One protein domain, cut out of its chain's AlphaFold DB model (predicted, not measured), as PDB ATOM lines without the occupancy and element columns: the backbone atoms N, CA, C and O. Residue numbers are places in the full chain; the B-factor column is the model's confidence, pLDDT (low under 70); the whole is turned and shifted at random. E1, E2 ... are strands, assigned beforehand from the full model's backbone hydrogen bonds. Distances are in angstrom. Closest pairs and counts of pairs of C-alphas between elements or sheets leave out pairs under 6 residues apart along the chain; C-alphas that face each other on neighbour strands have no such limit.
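AT A GLANCE: This is residues 6 to 107 of the 405 residues of an uncharacterized protein of Nitrospirae bacterium (UniProt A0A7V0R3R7). The domain is an elongated, loose sandwich: the curled sheet E1 E7 E3 E4 E5 makes one wall, and the smaller sheet E6 E2 E8 is only partly face to face with it, shifted toward one end. Loops extend at both ends. The 102 printed residues have eight named strands, E1 to E8 in chain order, and no named helix; the class is all strand, with 50 residues, under half, in named elements. Both sheets are antiparallel. The whole is only just compact, close to loose, with a radius of gyration of the C-alphas of 15.2 A, and spans 47 by 23 by 20 A.

HOW THE PARTS SIT: E1, residues 6 to 10, is the antiparallel neighbour of E7, residues 80 to 87, with N 7 and O 83 within hydrogen-bond range at 2.9 A. E7 is also antiparallel to E3, residues 42 to 46, with N 43 and O 86 at 2.8 A. E3, E4, residues 49 to 55, and E5, residues 58 to 61, form a meander, each strand the antiparallel neighbour of the one before, in two hairpins; N 44 and O 52 are 2.8 A apart, as are N 60 and O 53. This sheet is twisted. E2, residues 22 to 29, has E6, residues 67 to 70, and E8, residues 98 to 106, as antiparallel neighbours, with N 69 and O 23 at 2.8 A and N 24 and O 104 at 2.8 A. E8 bends by 57 degrees at residue 101. E7 and E8 are near each other. The closest C-alphas of E1 and E8, Val 9 and Gly 103, are 7.4 A apart.

IN THESE COORDINATES: E1 begins at C-alpha 6 (145.858, 131.429, 131.570). E2 is 22.6 A long, E7 22.4 A and E8 23.2 A, ending at C-alpha 106 (128.336, 147.158, 131.865).

THE WHOLE: The C-alphas farthest apart, Ser 17 and Gly 35, are 49.0 A apart. The printed part has no cut. The links E1 to E2 and E2 to E3 are long. Mean pLDDT of the printed part is 70.8; 42 residues are under 70, among them 12 to 21 and 30 to 40.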
ATOM      1  N   THR A   6     146.881 130.437 131.856       77.62
ATOM      2  CA  THR A   6     145.858 131.429 131.570       77.62
ATOM      3  C   THR A   6     144.587 131.046 132.317       77.62
ATOM      4  O   THR A   6     144.075 129.938 132.153       77.62
ATOM      5  N   VAL A   7     144.048 131.979 133.099       79.25
ATOM      6  CA  VAL A   7     142.738 131.858 133.746       79.25
ATOM      7  C   VAL A   7     141.800 132.904 133.162       79.25
ATOM      8  O   VAL A   7     142.200 134.031 132.880       79.25
ATOM      9  N   TYR A   8     140.534 132.535 132.988       80.38
ATOM     10  CA  TYR A   8     139.511 133.428 132.458       80.38
ATOM     11  C   TYR A   8     138.525 133.830 133.552       80.38
ATOM     12  O   TYR A   8     137.913 132.972 134.190       80.38
ATOM     13  N   VAL A   9     138.323 135.136 133.732       77.81
ATOM     14  CA  VAL A   9     137.190 135.665 134.501       77.81
ATOM     15  C   VAL A   9     135.997 135.721 133.560       77.81
ATOM     16  O   VAL A   9     135.920 136.617 132.722       77.81
ATOM     17  N   ASN A  10     135.103 134.737 133.659       76.31
ATOM     18  CA  ASN A  10     133.929 134.635 132.797       76.31
ATOM     19  C   ASN A  10     132.753 135.445 133.358       76.31
ATOM     20  O   ASN A  10     132.379 135.316 134.520       76.31
ATOM     21  N   PHE A  11     132.133 136.227 132.490       71.56
ATOM     22  CA  PHE A  11     130.882 136.938 132.693       71.56
ATOM     23  C   PHE A  11     129.750 136.166 132.009       71.56
ATOM     24  O   PHE A  11     129.975 135.429 131.048       71.56
ATOM     25  N   ASN A  12     128.517 136.332 132.489       66.56
ATOM     26  CA  ASN A  12     127.364 135.682 131.864       66.56
ATOM     27  C   ASN A  12     127.253 136.066 130.384       66.56
ATOM     28  O   ASN A  12     127.490 137.216 129.998       66.56
ATOM     29  N   ASN A  13     126.892 135.081 129.560       58.03
ATOM     30  CA  ASN A  13     126.789 135.249 128.120       58.03
ATOM     31  C   ASN A  13     125.528 136.044 127.777       58.03
ATOM     32  O   ASN A  13     124.456 135.475 127.586       58.03
ATOM     33  N   VAL A  14     125.661 137.367 127.737       56.94
ATOM     34  CA  VAL A  14     124.594 138.253 127.277       56.94
ATOM     35  C   VAL A  14     125.023 138.860 125.952       56.94
ATOM     36  O   VAL A  14     126.015 139.597 125.880       56.94
ATOM     37  N   ALA A  15     124.325 138.454 124.891       54.97
ATOM     38  CA  ALA A  15     124.614 138.863 123.528       54.97
ATOM     39  C   ALA A  15     124.462 140.386 123.398       54.97
ATOM     40  O   ALA A  15     123.385 140.932 123.615       54.97
ATOM     41  N   SER A  16     125.548 141.069 123.036       55.66
ATOM     42  CA  SER A  16     125.544 142.495 122.696       55.66
ATOM     43  C   SER A  16     126.413 142.712 121.462       55.66
ATOM     44  O   SER A  16     127.551 142.229 121.416       55.66
ATOM     45  N   SER A  17     125.891 143.409 120.461       52.94
ATOM     46  CA  SER A  17     126.536 143.618 119.158       52.94
ATOM     47  C   SER A  17     127.280 144.951 119.020       52.94
ATOM     48  O   SER A  17     127.686 145.267 117.909       52.94
ATOM     49  N   TYR A  18     127.451 145.729 120.097       57.91
ATOM     50  CA  TYR A  18     127.859 147.135 119.995       57.91
ATOM     51  C   TYR A  18     129.112 147.529 120.787       57.91
ATOM     52  O   TYR A  18     129.425 146.952 121.835       57.91
ATOM     53  N   SER A  19     129.765 148.575 120.270       56.53
ATOM     54  CA  SER A  19     130.845 149.329 120.897       56.53
ATOM     55  C   SER A  19     130.306 150.190 122.047       56.53
ATOM     56  O   SER A  19     129.218 150.755 121.958       56.53
ATOM     57  N   GLY A  20     131.054 150.265 123.151       59.81
ATOM     58  CA  GLY A  20     130.647 150.990 124.368       59.81
ATOM     59  C   GLY A  20     130.395 150.103 125.590       59.81
ATOM     60  O   GLY A  20     130.088 150.609 126.666       59.81
ATOM     61  N   ASN A  21     130.565 148.786 125.462       67.06
ATOM     62  CA  ASN A  21     130.662 147.920 126.630       67.06
ATOM     63  C   ASN A  21     131.910 148.272 127.445       67.06
ATOM     64  O   ASN A  21     132.983 148.510 126.884       67.06
ATOM     65  N   SER A  22     131.780 148.227 128.766       76.62
ATOM     66  CA  SER A  22     132.917 148.370 129.668       76.62
ATOM     67  C   SER A  22     133.010 147.198 130.634       76.62
ATOM     68  O   SER A  22     132.017 146.565 131.002       76.62
ATOM     69  N   MET A  23     134.240 146.877 131.017       79.44
ATOM     70  CA  MET A  23     134.553 145.832 131.983       79.44
ATOM     71  C   MET A  23     135.465 146.408 133.055       79.44
ATOM     72  O   MET A  23     136.392 147.146 132.740       79.44
ATOM     73  N   SER A  24     135.219 146.047 134.308       83.12
ATOM     74  CA  SER A  24     136.047 146.424 135.445       83.12
ATOM     75  C   SER A  24     136.491 145.171 136.184       83.12
ATOM     76  O   SER A  24     135.659 144.338 136.547       83.12
ATOM     77  N   ILE A  25     137.801 145.020 136.384       83.69
ATOM     78  CA  ILE A  25     138.384 143.921 137.158       83.69
ATOM     79  C   ILE A  25     139.091 144.508 138.376       83.69
ATOM     80  O   ILE A  25     140.117 145.183 138.255       83.69
ATOM     81  N   GLY A  26     138.539 144.238 139.555       84.25
ATOM     82  CA  GLY A  26     139.165 144.539 140.830       84.25
ATOM     83  C   GLY A  26     140.099 143.410 141.240       84.25
ATOM     84  O   GLY A  26     139.700 142.248 141.312       84.25
ATOM     85  N   PHE A  27     141.344 143.755 141.540       84.38
ATOM     86  CA  PHE A  27     142.342 142.819 142.040       84.38
ATOM     87  C   PHE A  27     143.097 143.390 143.239       84.38
ATOM     88  O   PHE A  27     143.211 144.606 143.408       84.38
ATOM     89  N   ILE A  28     143.626 142.499 144.069       82.12
ATOM     90  CA  ILE A  28     144.572 142.826 145.133       82.12
ATOM     91  C   ILE A  28     145.856 142.049 144.867       82.12
ATOM     92  O   ILE A  28     145.833 140.885 144.463       82.12
ATOM     93  N   LYS A  29     146.995 142.714 145.071       75.12
ATOM     94  CA  LYS A  29     148.289 142.040 145.031       75.12
ATOM     95  C   LYS A  29     148.406 141.113 146.233       75.12
ATOM     96  O   LYS A  29     148.127 141.515 147.363       75.12
ATOM     97  N   GLY A  30     148.899 139.913 145.996       65.81
ATOM     98  CA  GLY A  30     149.316 139.077 147.094       65.81
ATOM     99  C   GLY A  30     150.547 139.633 147.792       65.81
ATOM    100  O   GLY A  30     151.561 139.893 147.144       65.81
ATOM    101  N   ASN A  31     150.493 139.795 149.113       56.28
ATOM    102  CA  ASN A  31     151.714 139.913 149.904       56.28
ATOM    103  C   ASN A  31     152.233 138.492 150.131       56.28
ATOM    104  O   ASN A  31     151.486 137.644 150.614       56.28
ATOM    105  N   SER A  32     153.484 138.217 149.756       53.97
ATOM    106  CA  SER A  32     154.103 136.904 149.961       53.97
ATOM    107  C   SER A  32     153.849 136.414 151.388       53.97
ATOM    108  O   SER A  32     154.161 137.136 152.341       53.97
ATOM    109  N   LEU A  33     153.341 135.188 151.536       48.31
ATOM    110  CA  LEU A  33     153.482 134.447 152.787       48.31
ATOM    111  C   LEU A  33     154.974 134.479 153.143       48.31
ATOM    112  O   LEU A  33     155.819 134.185 152.294       48.31
ATOM    113  N   GLY A  34     155.294 134.994 154.330       46.53
ATOM    114  CA  GLY A  34     156.645 135.426 154.680       46.53
ATOM    115  C   GLY A  34     157.721 134.380 154.371       46.53
ATOM    116  O   GLY A  34     157.609 133.233 154.791       46.53
ATOM    117  N   GLY A  35     158.774 134.806 153.666       52.47
ATOM    118  CA  GLY A  35     160.040 134.070 153.573       52.47
ATOM    119  C   GLY A  35     160.532 133.719 152.169       52.47
ATOM    120  O   GLY A  35     161.719 133.448 152.018       52.47
ATOM    121  N   CYS A  36     159.690 133.779 151.134       52.78
ATOM    122  CA  CYS A  36     160.070 133.341 149.788       52.78
ATOM    123  C   CYS A  36     159.792 134.426 148.740       52.78
ATOM    124  O   CYS A  36     158.662 134.595 148.282       52.78
ATOM    125  N   TYR A  37     160.826 135.172 148.340       57.19
ATOM    126  CA  TYR A  37     160.734 136.092 147.206       57.19
ATOM    127  C   TYR A  37     161.084 135.341 145.913       57.19
ATOM    128  O   TYR A  37     162.125 134.684 145.884       57.19
ATOM    129  N   PRO A  38     160.288 135.451 144.833       57.47
ATOM    130  CA  PRO A  38     160.683 134.907 143.533       57.47
ATOM    131  C   PRO A  38     162.039 135.495 143.129       57.47
ATOM    132  O   PRO A  38     162.194 136.710 143.159       57.47
ATOM    133  N   THR A  39     163.045 134.691 142.809       60.22
ATOM    134  CA  THR A  39     164.374 135.210 142.428       60.22
ATOM    135  C   THR A  39     164.414 135.725 140.992       60.22
ATOM    136  O   THR A  39     165.323 136.468 140.641       60.22
ATOM    137  N   GLU A  40     163.423 135.357 140.183       68.44
ATOM    138  CA  GLU A  40     163.349 135.669 138.760       68.44
ATOM    139  C   GLU A  40     162.320 136.763 138.460       68.44
ATOM    140  O   GLU A  40     161.345 136.961 139.196       68.44
ATOM    141  N   ASP A  41     162.558 137.468 137.357       78.31
ATOM    142  CA  ASP A  41     161.665 138.492 136.832       78.31
ATOM    143  C   ASP A  41     160.406 137.853 136.219       78.31
ATOM    144  O   ASP A  41     160.409 136.717 135.728       78.31
ATOM    145  N   GLY A  42     159.302 138.594 136.220       80.00
ATOM    146  CA  GLY A  42     158.031 138.117 135.679       80.00
ATOM    147  C   GLY A  42     156.926 139.151 135.809       80.00
ATOM    148  O   GLY A  42     157.075 140.158 136.500       80.00
ATOM    149  N   TYR A  43     155.798 138.920 135.148       83.00
ATOM    150  CA  TYR A  43     154.655 139.821 135.210       83.00
ATOM    151  C   TYR A  43     153.318 139.095 135.070       83.00
ATOM    152  O   TYR A  43     153.217 137.997 134.522       83.00
ATOM    153  N   ILE A  44     152.271 139.752 135.559       82.50
ATOM    154  CA  ILE A  44     150.881 139.338 135.404       82.50
ATOM    155  C   ILE A  44     150.173 140.356 134.519       82.50
ATOM    156  O   ILE A  44     150.263 141.569 134.753       82.50
ATOM    157  N   THR A  45     149.460 139.857 133.510       86.06
ATOM    158  CA  THR A  45     148.579 140.667 132.667       86.06
ATOM    159  C   THR A  45     147.112 140.370 132.927       86.06
ATOM    160  O   THR A  45     146.737 139.230 133.190       86.06
ATOM    161  N   ILE A  46     146.280 141.405 132.795       85.19
ATOM    162  CA  ILE A  46     144.826 141.285 132.655       85.19
ATOM    163  C   ILE A  46     144.462 141.886 131.294       85.19
ATOM    164  O   ILE A  46     144.758 143.055 131.047       85.19
ATOM    165  N   ASN A  47     143.894 141.081 130.392       83.38
ATOM    166  CA  ASN A  47     143.636 141.419 128.984       83.38
ATOM    167  C   ASN A  47     144.849 142.083 128.303       83.38
ATOM    168  O   ASN A  47     144.744 143.128 127.666       83.38
ATOM    169  N   GLY A  48     146.038 141.507 128.505       82.38
ATOM    170  CA  GLY A  48     147.292 142.009 127.932       82.38
ATOM    171  C   GLY A  48     147.907 143.231 128.630       82.38
ATOM    172  O   GLY A  48     149.069 143.541 128.375       82.38
ATOM    173  N   ILE A  49     147.203 143.892 129.558       83.81
ATOM    174  CA  ILE A  49     147.760 145.007 130.340       83.81
ATOM    175  C   ILE A  49     148.544 144.450 131.526       83.81
ATOM    176  O   ILE A  49     147.975 143.764 132.373       83.81
ATOM    177  N   LYS A  50     149.839 144.778 131.625       85.88
ATOM    178  CA  LYS A  50     150.665 144.448 132.797       85.88
ATOM    179  C   LYS A  50     150.135 145.185 134.027       85.88
ATOM    180  O   LYS A  50     150.209 146.410 134.090       85.88
ATOM    181  N   VAL A  51     149.632 144.443 135.007       85.56
ATOM    182  CA  VAL A  51     149.126 145.004 136.274       85.56
ATOM    183  C   VAL A  51     150.137 144.876 137.404       85.56
ATOM    184  O   VAL A  51     150.176 145.708 138.308       85.56
ATOM    185  N   TYR A  52     150.996 143.864 137.317       81.94
ATOM    186  CA  TYR A  52     151.981 143.547 138.333       81.94
ATOM    187  C   TYR A  52     153.235 142.989 137.675       81.94
ATOM    188  O   TYR A  52     153.136 142.112 136.820       81.94
ATOM    189  N   GLU A  53     154.400 143.510 138.040       83.69
ATOM    190  CA  GLU A  53     155.683 143.124 137.458       83.69
ATOM    191  C   GLU A  53     156.753 143.068 138.542       83.69
ATOM    192  O   GLU A  53     156.793 143.896 139.452       83.69
ATOM    193  N   LYS A  54     157.628 142.076 138.434       75.62
ATOM    194  CA  LYS A  54     158.876 142.000 139.170       75.62
ATOM    195  C   LYS A  54     160.021 142.177 138.188       75.62
ATOM    196  O   LYS A  54     160.132 141.387 137.252       75.62
ATOM    197  N   SER A  55     160.859 143.182 138.426       78.94
ATOM    198  CA  SER A  55     162.103 143.363 137.681       78.94
ATOM    199  C   SER A  55     163.247 143.748 138.611       78.94
ATOM    200  O   SER A  55     163.094 144.631 139.459       78.94
ATOM    201  N   GLY A  56     164.381 143.051 138.504       73.94
ATOM    202  CA  GLY A  56     165.582 143.340 139.295       73.94
ATOM    203  C   GLY A  56     165.370 143.207 140.808       73.94
ATOM    204  O   GLY A  56     165.937 143.967 141.588       73.94
ATOM    205  N   GLY A  57     164.502 142.285 141.238       67.75
ATOM    206  CA  GLY A  57     164.175 142.073 142.654       67.75
ATOM    207  C   GLY A  57     163.110 143.017 143.232       67.75
ATOM    208  O   GLY A  57     162.598 142.740 144.318       67.75
ATOM    209  N   VAL A  58     162.709 144.063 142.503       71.50
ATOM    210  CA  VAL A  58     161.702 145.045 142.933       71.50
ATOM    211  C   VAL A  58     160.320 144.668 142.401       71.50
ATOM    212  O   VAL A  58     160.172 144.295 141.240       71.50
ATOM    213  N   LEU A  59     159.300 144.773 143.258       70.75
ATOM    214  CA  LEU A  59     157.895 144.557 142.904       70.75
ATOM    215  C   LEU A  59     157.234 145.887 142.543       70.75
ATOM    216  O   LEU A  59     157.160 146.791 143.378       70.75
ATOM    217  N   ILE A  60     156.716 145.988 141.323       75.31
ATOM    218  CA  ILE A  60     156.100 147.196 140.779       75.31
ATOM    219  C   ILE A  60     154.634 146.903 140.448       75.31
ATOM    220  O   ILE A  60     154.301 145.960 139.726       75.31
ATOM    221  N   VAL A  61     153.736 147.727 140.993       73.44
ATOM    222  CA  VAL A  61     152.326 147.750 140.587       73.44
ATOM    223  C   VAL A  61     152.201 148.753 139.452       73.44
ATOM    224  O   VAL A  61     152.294 149.959 139.669       73.44
ATOM    225  N   ASN A  62     152.005 148.248 138.239       72.94
ATOM    226  CA  ASN A  62     152.009 149.077 137.035       72.94
ATOM    227  C   ASN A  62     150.672 149.802 136.814       72.94
ATOM    228  O   ASN A  62     150.631 150.807 136.098       72.94
ATOM    229  N   LYS A  63     149.575 149.321 137.421       82.62
ATOM    230  CA  LYS A  63     148.239 149.927 137.323       82.62
ATOM    231  C   LYS A  63     147.448 149.806 138.632       82.62
ATOM    232  O   LYS A  63     147.524 148.762 139.278       82.62
ATOM    233  N   PRO A  64     146.678 150.840 139.019       81.25
ATOM    234  CA  PRO A  64     145.779 150.758 140.164       81.25
ATOM    235  C   PRO A  64     144.603 149.809 139.884       81.25
ATOM    236  O   PRO A  64     144.222 149.589 138.735       81.25
ATOM    237  N   SER A  65     144.035 149.265 140.959       80.62
ATOM    238  CA  SER A  65     142.789 148.497 140.955       80.62
ATOM    239  C   SER A  65     141.617 149.433 141.299       80.62
ATOM    240  O   SER A  65     141.781 150.264 142.198       80.62
ATOM    241  N   PRO A  66     140.452 149.324 140.633       85.38
ATOM    242  CA  PRO A  66     140.144 148.367 139.571       85.38
ATOM    243  C   PRO A  66     140.692 148.796 138.198       85.38
ATOM    244  O   PRO A  66     140.864 149.984 137.922       85.38
ATOM    245  N   LEU A  67     140.936 147.820 137.320       85.38
ATOM    246  CA  LEU A  67     141.311 148.076 135.930       85.38
ATOM    247  C   LEU A  67     140.056 148.115 135.053       85.38
ATOM    248  O   LEU A  67     139.320 147.130 134.988       85.38
ATOM    249  N   ASN A  68     139.840 149.247 134.382       84.94
ATOM    250  CA  ASN A  68     138.709 149.457 133.482       84.94
ATOM    251  C   ASN A  68     139.141 149.282 132.024       84.94
ATOM    252  O   ASN A  68     140.157 149.830 131.597       84.94
ATOM    253  N   PHE A  69     138.340 148.543 131.267       80.88
ATOM    254  CA  PHE A  69     138.497 148.336 129.836       80.88
ATOM    255  C   PHE A  69     137.302 148.964 129.129       80.88
ATOM    256  O   PHE A  69     136.167 148.536 129.340       80.88
ATOM    257  N   GLU A  70     137.566 149.973 128.305       68.00
ATOM    258  CA  GLU A  70     136.587 150.600 127.419       68.00
ATOM    259  C   GLU A  70     136.953 150.210 125.988       68.00
ATOM    260  O   GLU A  70     138.073 150.457 125.542       68.00
ATOM    261  N   GLY A  71     136.054 149.535 125.273       60.88
ATOM    262  CA  GLY A  71     136.364 149.103 123.916       60.88
ATOM    263  C   GLY A  71     135.252 148.322 123.242       60.88
ATOM    264  O   GLY A  71     134.328 147.819 123.882       60.88
ATOM    265  N   ASP A  72     135.354 148.233 121.918       54.00
ATOM    266  CA  ASP A  72     134.508 147.369 121.108       54.00
ATOM    267  C   ASP A  72     134.845 145.912 121.432       54.00
ATOM    268  O   ASP A  72     135.742 145.301 120.856       54.00
ATOM    269  N   LEU A  73     134.156 145.366 122.434       57.72
ATOM    270  CA  LEU A  73     134.176 143.945 122.752       57.72
ATOM    271  C   LEU A  73     133.410 143.200 121.643       57.72
ATOM    272  O   LEU A  73     132.389 142.583 121.912       57.72
ATOM    273  N   SER A  74     133.821 143.295 120.381       51.62
ATOM    274  CA  SER A  74     133.183 142.611 119.255       51.62
ATOM    275  C   SER A  74     133.949 141.311 118.947       51.62
ATOM    276  O   SER A  74     135.145 141.316 118.684       51.62
ATOM    277  N   GLY A  75     133.284 140.148 119.056       56.16
ATOM    278  CA  GLY A  75     133.898 138.829 118.782       56.16
ATOM    279  C   GLY A  75     133.487 137.689 119.731       56.16
ATOM    280  O   GLY A  75     132.667 137.876 120.624       56.16
ATOM    281  N   GLY A  76     134.010 136.474 119.524       55.53
ATOM    282  CA  GLY A  76     133.658 135.272 120.312       55.53
ATOM    283  C   GLY A  76     134.064 135.322 121.793       55.53
ATOM    284  O   GLY A  76     133.451 134.653 122.620       55.53
ATOM    285  N   ASP A  77     135.009 136.198 122.144       56.94
ATOM    286  CA  ASP A  77     135.623 136.291 123.480       56.94
ATOM    287  C   ASP A  77     135.015 137.393 124.370       56.94
ATOM    288  O   ASP A  77     135.595 137.829 125.359       56.94
ATOM    289  N   ARG A  78     133.788 137.807 124.037       66.19
ATOM    290  CA  ARG A  78     133.023 138.935 124.602       66.19
ATOM    291  C   ARG A  78     132.778 138.934 126.107       66.19
ATOM    292  O   ARG A  78     132.431 139.966 126.680       66.19
ATOM    293  N   ASN A  79     132.890 137.770 126.727       66.69
ATOM    294  CA  ASN A  79     132.432 137.543 128.088       66.69
ATOM    295  C   ASN A  79     133.558 137.081 129.002       66.69
ATOM    296  O   ASN A  79     133.271 136.495 130.036       66.69
ATOM    297  N   ARG A  80     134.825 137.282 128.639       73.06
ATOM    298  CA  ARG A  80     135.930 136.838 129.484       73.06
ATOM    299  C   ARG A  80     137.044 137.864 129.562       73.06
ATOM    300  O   ARG A  80     137.411 138.448 128.549       73.06
ATOM    301  N   ALA A  81     137.579 138.066 130.762       78.31
ATOM    302  CA  ALA A  81     138.871 138.715 130.938       78.31
ATOM    303  C   ALA A  81     139.952 137.640 131.038       78.31
ATOM    304  O   ALA A  81     139.844 136.738 131.869       78.31
ATOM    305  N   GLU A  82     140.985 137.732 130.208       82.81
ATOM    306  CA  GLU A  82     142.159 136.876 130.306       82.81
ATOM    307  C   GLU A  82     143.075 137.378 131.423       82.81
ATOM    308  O   GLU A  82     143.519 138.524 131.397       82.81
ATOM    309  N   VAL A  83     143.392 136.517 132.384       81.88
ATOM    310  CA  VAL A  83     144.442 136.748 133.374       81.88
ATOM    311  C   VAL A  83     145.565 135.767 133.088       81.88
ATOM    312  O   VAL A  83     145.363 134.553 133.139       81.88
ATOM    313  N   LYS A  84     146.752 136.287 132.773       81.25
ATOM    314  CA  LYS A  84     147.900 135.471 132.373       81.25
ATOM    315  C   LYS A  84     149.114 135.772 133.233       81.25
ATOM    316  O   LYS A  84     149.444 136.936 133.469       81.25
ATOM    317  N   VAL A  85     149.796 134.715 133.663       78.00
ATOM    318  CA  VAL A  85     151.077 134.810 134.371       78.00
ATOM    319  C   VAL A  85     152.211 134.459 133.418       78.00
ATOM    320  O   VAL A  85     152.207 133.399 132.792       78.00
ATOM    321  N   VAL A  86     153.194 135.351 133.317       76.44
ATOM    322  CA  VAL A  86     154.407 135.150 132.522       76.44
ATOM    323  C   VAL A  86     155.612 135.269 133.446       76.44
ATOM    324  O   VAL A  86     155.927 136.360 133.916       76.44
ATOM    325  N   ASN A  87     156.296 134.155 133.694       70.56
ATOM    326  CA  ASN A  87     157.563 134.126 134.421       70.56
ATOM    327  C   ASN A  87     158.710 133.847 133.447       70.56
ATOM    328  O   ASN A  87     158.564 133.044 132.520       70.56
ATOM    329  N   TYR A  88     159.863 134.475 133.677       64.56
ATOM    330  CA  TYR A  88     161.036 134.313 132.818       64.56
ATOM    331  C   TYR A  88     161.901 133.070 133.142       64.56
ATOM    332  O   TYR A  88     162.963 132.913 132.545       64.56
ATOM    333  N   GLY A  89     161.424 132.140 133.985       61.34
ATOM    334  CA  GLY A  89     162.074 130.843 134.237       61.34
ATOM    335  C   GLY A  89     161.199 129.804 134.966       61.34
ATOM    336  O   GLY A  89     159.971 129.944 135.062       61.34
ATOM    337  N   GLN A  90     161.812 128.681 135.370       55.38
ATOM    338  CA  GLN A  90     161.133 127.527 135.982       55.38
ATOM    339  C   GLN A  90     160.995 127.723 137.497       55.38
ATOM    340  O   GLN A  90     161.905 127.429 138.266       55.38
ATOM    341  N   LEU A  91     159.834 128.202 137.942       54.28
ATOM    342  CA  LEU A  91     159.518 128.338 139.363       54.28
ATOM    343  C   LEU A  91     158.643 127.164 139.800       54.28
ATOM    344  O   LEU A  91     157.458 127.135 139.480       54.28
ATOM    345  N   GLU A  92     159.205 126.219 140.555       53.69
ATOM    346  CA  GLU A  92     158.417 125.089 141.058       53.69
ATOM    347  C   GLU A  92     157.543 125.444 142.268       53.69
ATOM    348  O   GLU A  92     156.582 124.726 142.495       53.69
ATOM    349  N   ASN A  93     157.780 126.539 143.016       53.41
ATOM    350  CA  ASN A  93     156.959 126.835 144.213       53.41
ATOM    351  C   ASN A  93     156.830 128.315 144.662       53.41
ATOM    352  O   ASN A  93     156.166 128.571 145.661       53.41
ATOM    353  N   ASN A  94     157.392 129.306 143.954       56.12
ATOM    354  CA  ASN A  94     157.386 130.719 144.397       56.12
ATOM    355  C   ASN A  94     156.892 131.675 143.299       56.12
ATOM    356  O   ASN A  94     157.690 132.364 142.673       56.12
ATOM    357  N   GLY A  95     155.585 131.704 143.030       60.78
ATOM    358  CA  GLY A  95     155.006 132.490 141.931       60.78
ATOM    359  C   GLY A  95     154.540 133.899 142.317       60.78
ATOM    360  O   GLY A  95     154.106 134.142 143.444       60.78
ATOM    361  N   LEU A  96     154.566 134.823 141.351       68.31
ATOM    362  CA  LEU A  96     153.734 136.030 141.377       68.31
ATOM    363  C   LEU A  96     152.256 135.615 141.443       68.31
ATOM    364  O   LEU A  96     151.823 134.741 140.689       68.31
ATOM    365  N   TRP A  97     151.465 136.253 142.306       71.44
ATOM    366  CA  TRP A  97     150.026 136.010 142.385       71.44
ATOM    367  C   TRP A  97     149.237 137.295 142.653       71.44
ATOM    368  O   TRP A  97     149.737 138.252 143.252       71.44
ATOM    369  N   ILE A  98     147.995 137.300 142.174       76.56
ATOM    370  CA  ILE A  98     146.973 138.312 142.445       76.56
ATOM    371  C   ILE A  98     145.685 137.595 142.836       76.56
ATOM    372  O   ILE A  98     145.409 136.512 142.317       76.56
ATOM    373  N   ASP A  99     144.888 138.234 143.683       78.75
ATOM    374  CA  ASP A  99     143.519 137.810 143.952       78.75
ATOM    375  C   ASP A  99     142.559 138.698 143.174       78.75
ATOM    376  O   ASP A  99     142.593 139.924 143.309       78.75
ATOM    377  N   ILE A 100     141.673 138.086 142.389       81.69
ATOM    378  CA  ILE A 100     140.557 138.799 141.767       81.69
ATOM    379  C   ILE A 100     139.463 138.960 142.822       81.69
ATOM    380  O   ILE A 100     138.885 137.981 143.282       81.69
ATOM    381  N   GLN A 101     139.200 140.201 143.215       81.06
ATOM    382  CA  GLN A 101     138.222 140.546 144.250       81.06
ATOM    383  C   GLN A 101     136.848 140.844 143.661       81.06
ATOM    384  O   GLN A 101     135.825 140.629 144.304       81.06
ATOM    385  N   SER A 102     136.821 141.360 142.435       78.69
ATOM    386  CA  SER A 102     135.580 141.691 141.755       78.69
ATOM    387  C   SER A 102     135.756 141.672 140.244       78.69
ATOM    388  O   SER A 102     136.819 141.973 139.703       78.69
ATOM    389  N   GLY A 103     134.673 141.331 139.557       78.44
ATOM    390  CA  GLY A 103     134.529 141.535 138.129       78.44
ATOM    391  C   GLY A 103     133.142 142.096 137.870       78.44
ATOM    392  O   GLY A 103     132.153 141.498 138.289       78.44
ATOM    393  N   SER A 104     133.056 143.218 137.164       77.69
ATOM    394  CA  SER A 104     131.785 143.758 136.685       77.69
ATOM    395  C   SER A 104     131.856 144.083 135.201       77.69
ATOM    396  O   SER A 104     132.901 144.464 134.673       77.69
ATOM    397  N   ARG A 105     130.717 143.954 134.526       72.00
ATOM    398  CA  ARG A 105     130.538 144.320 133.123       72.00
ATOM    399  C   ARG A 105     129.317 145.219 133.011       72.00
ATOM    400  O   ARG A 105     128.261 144.868 133.531       72.00
ATOM    401  N   THR A 106     129.457 146.319 132.286       71.88
ATOM    402  CA  THR A 106     128.336 147.158 131.865       71.88
ATOM    403  C   THR A 106     128.063 146.876 130.399       71.88
ATOM    404  O   THR A 106     128.956 146.989 129.556       71.88
ATOM    405  N   VAL A 107     126.829 146.468 130.108       64.75
ATOM    406  CA  VAL A 107     126.360 146.209 128.747       64.75
ATOM    407  C   VAL A 107     125.426 147.331 128.347       64.75
ATOM    408  O   VAL A 107     124.413 147.550 129.010       64.75
TER     409      VAL A 107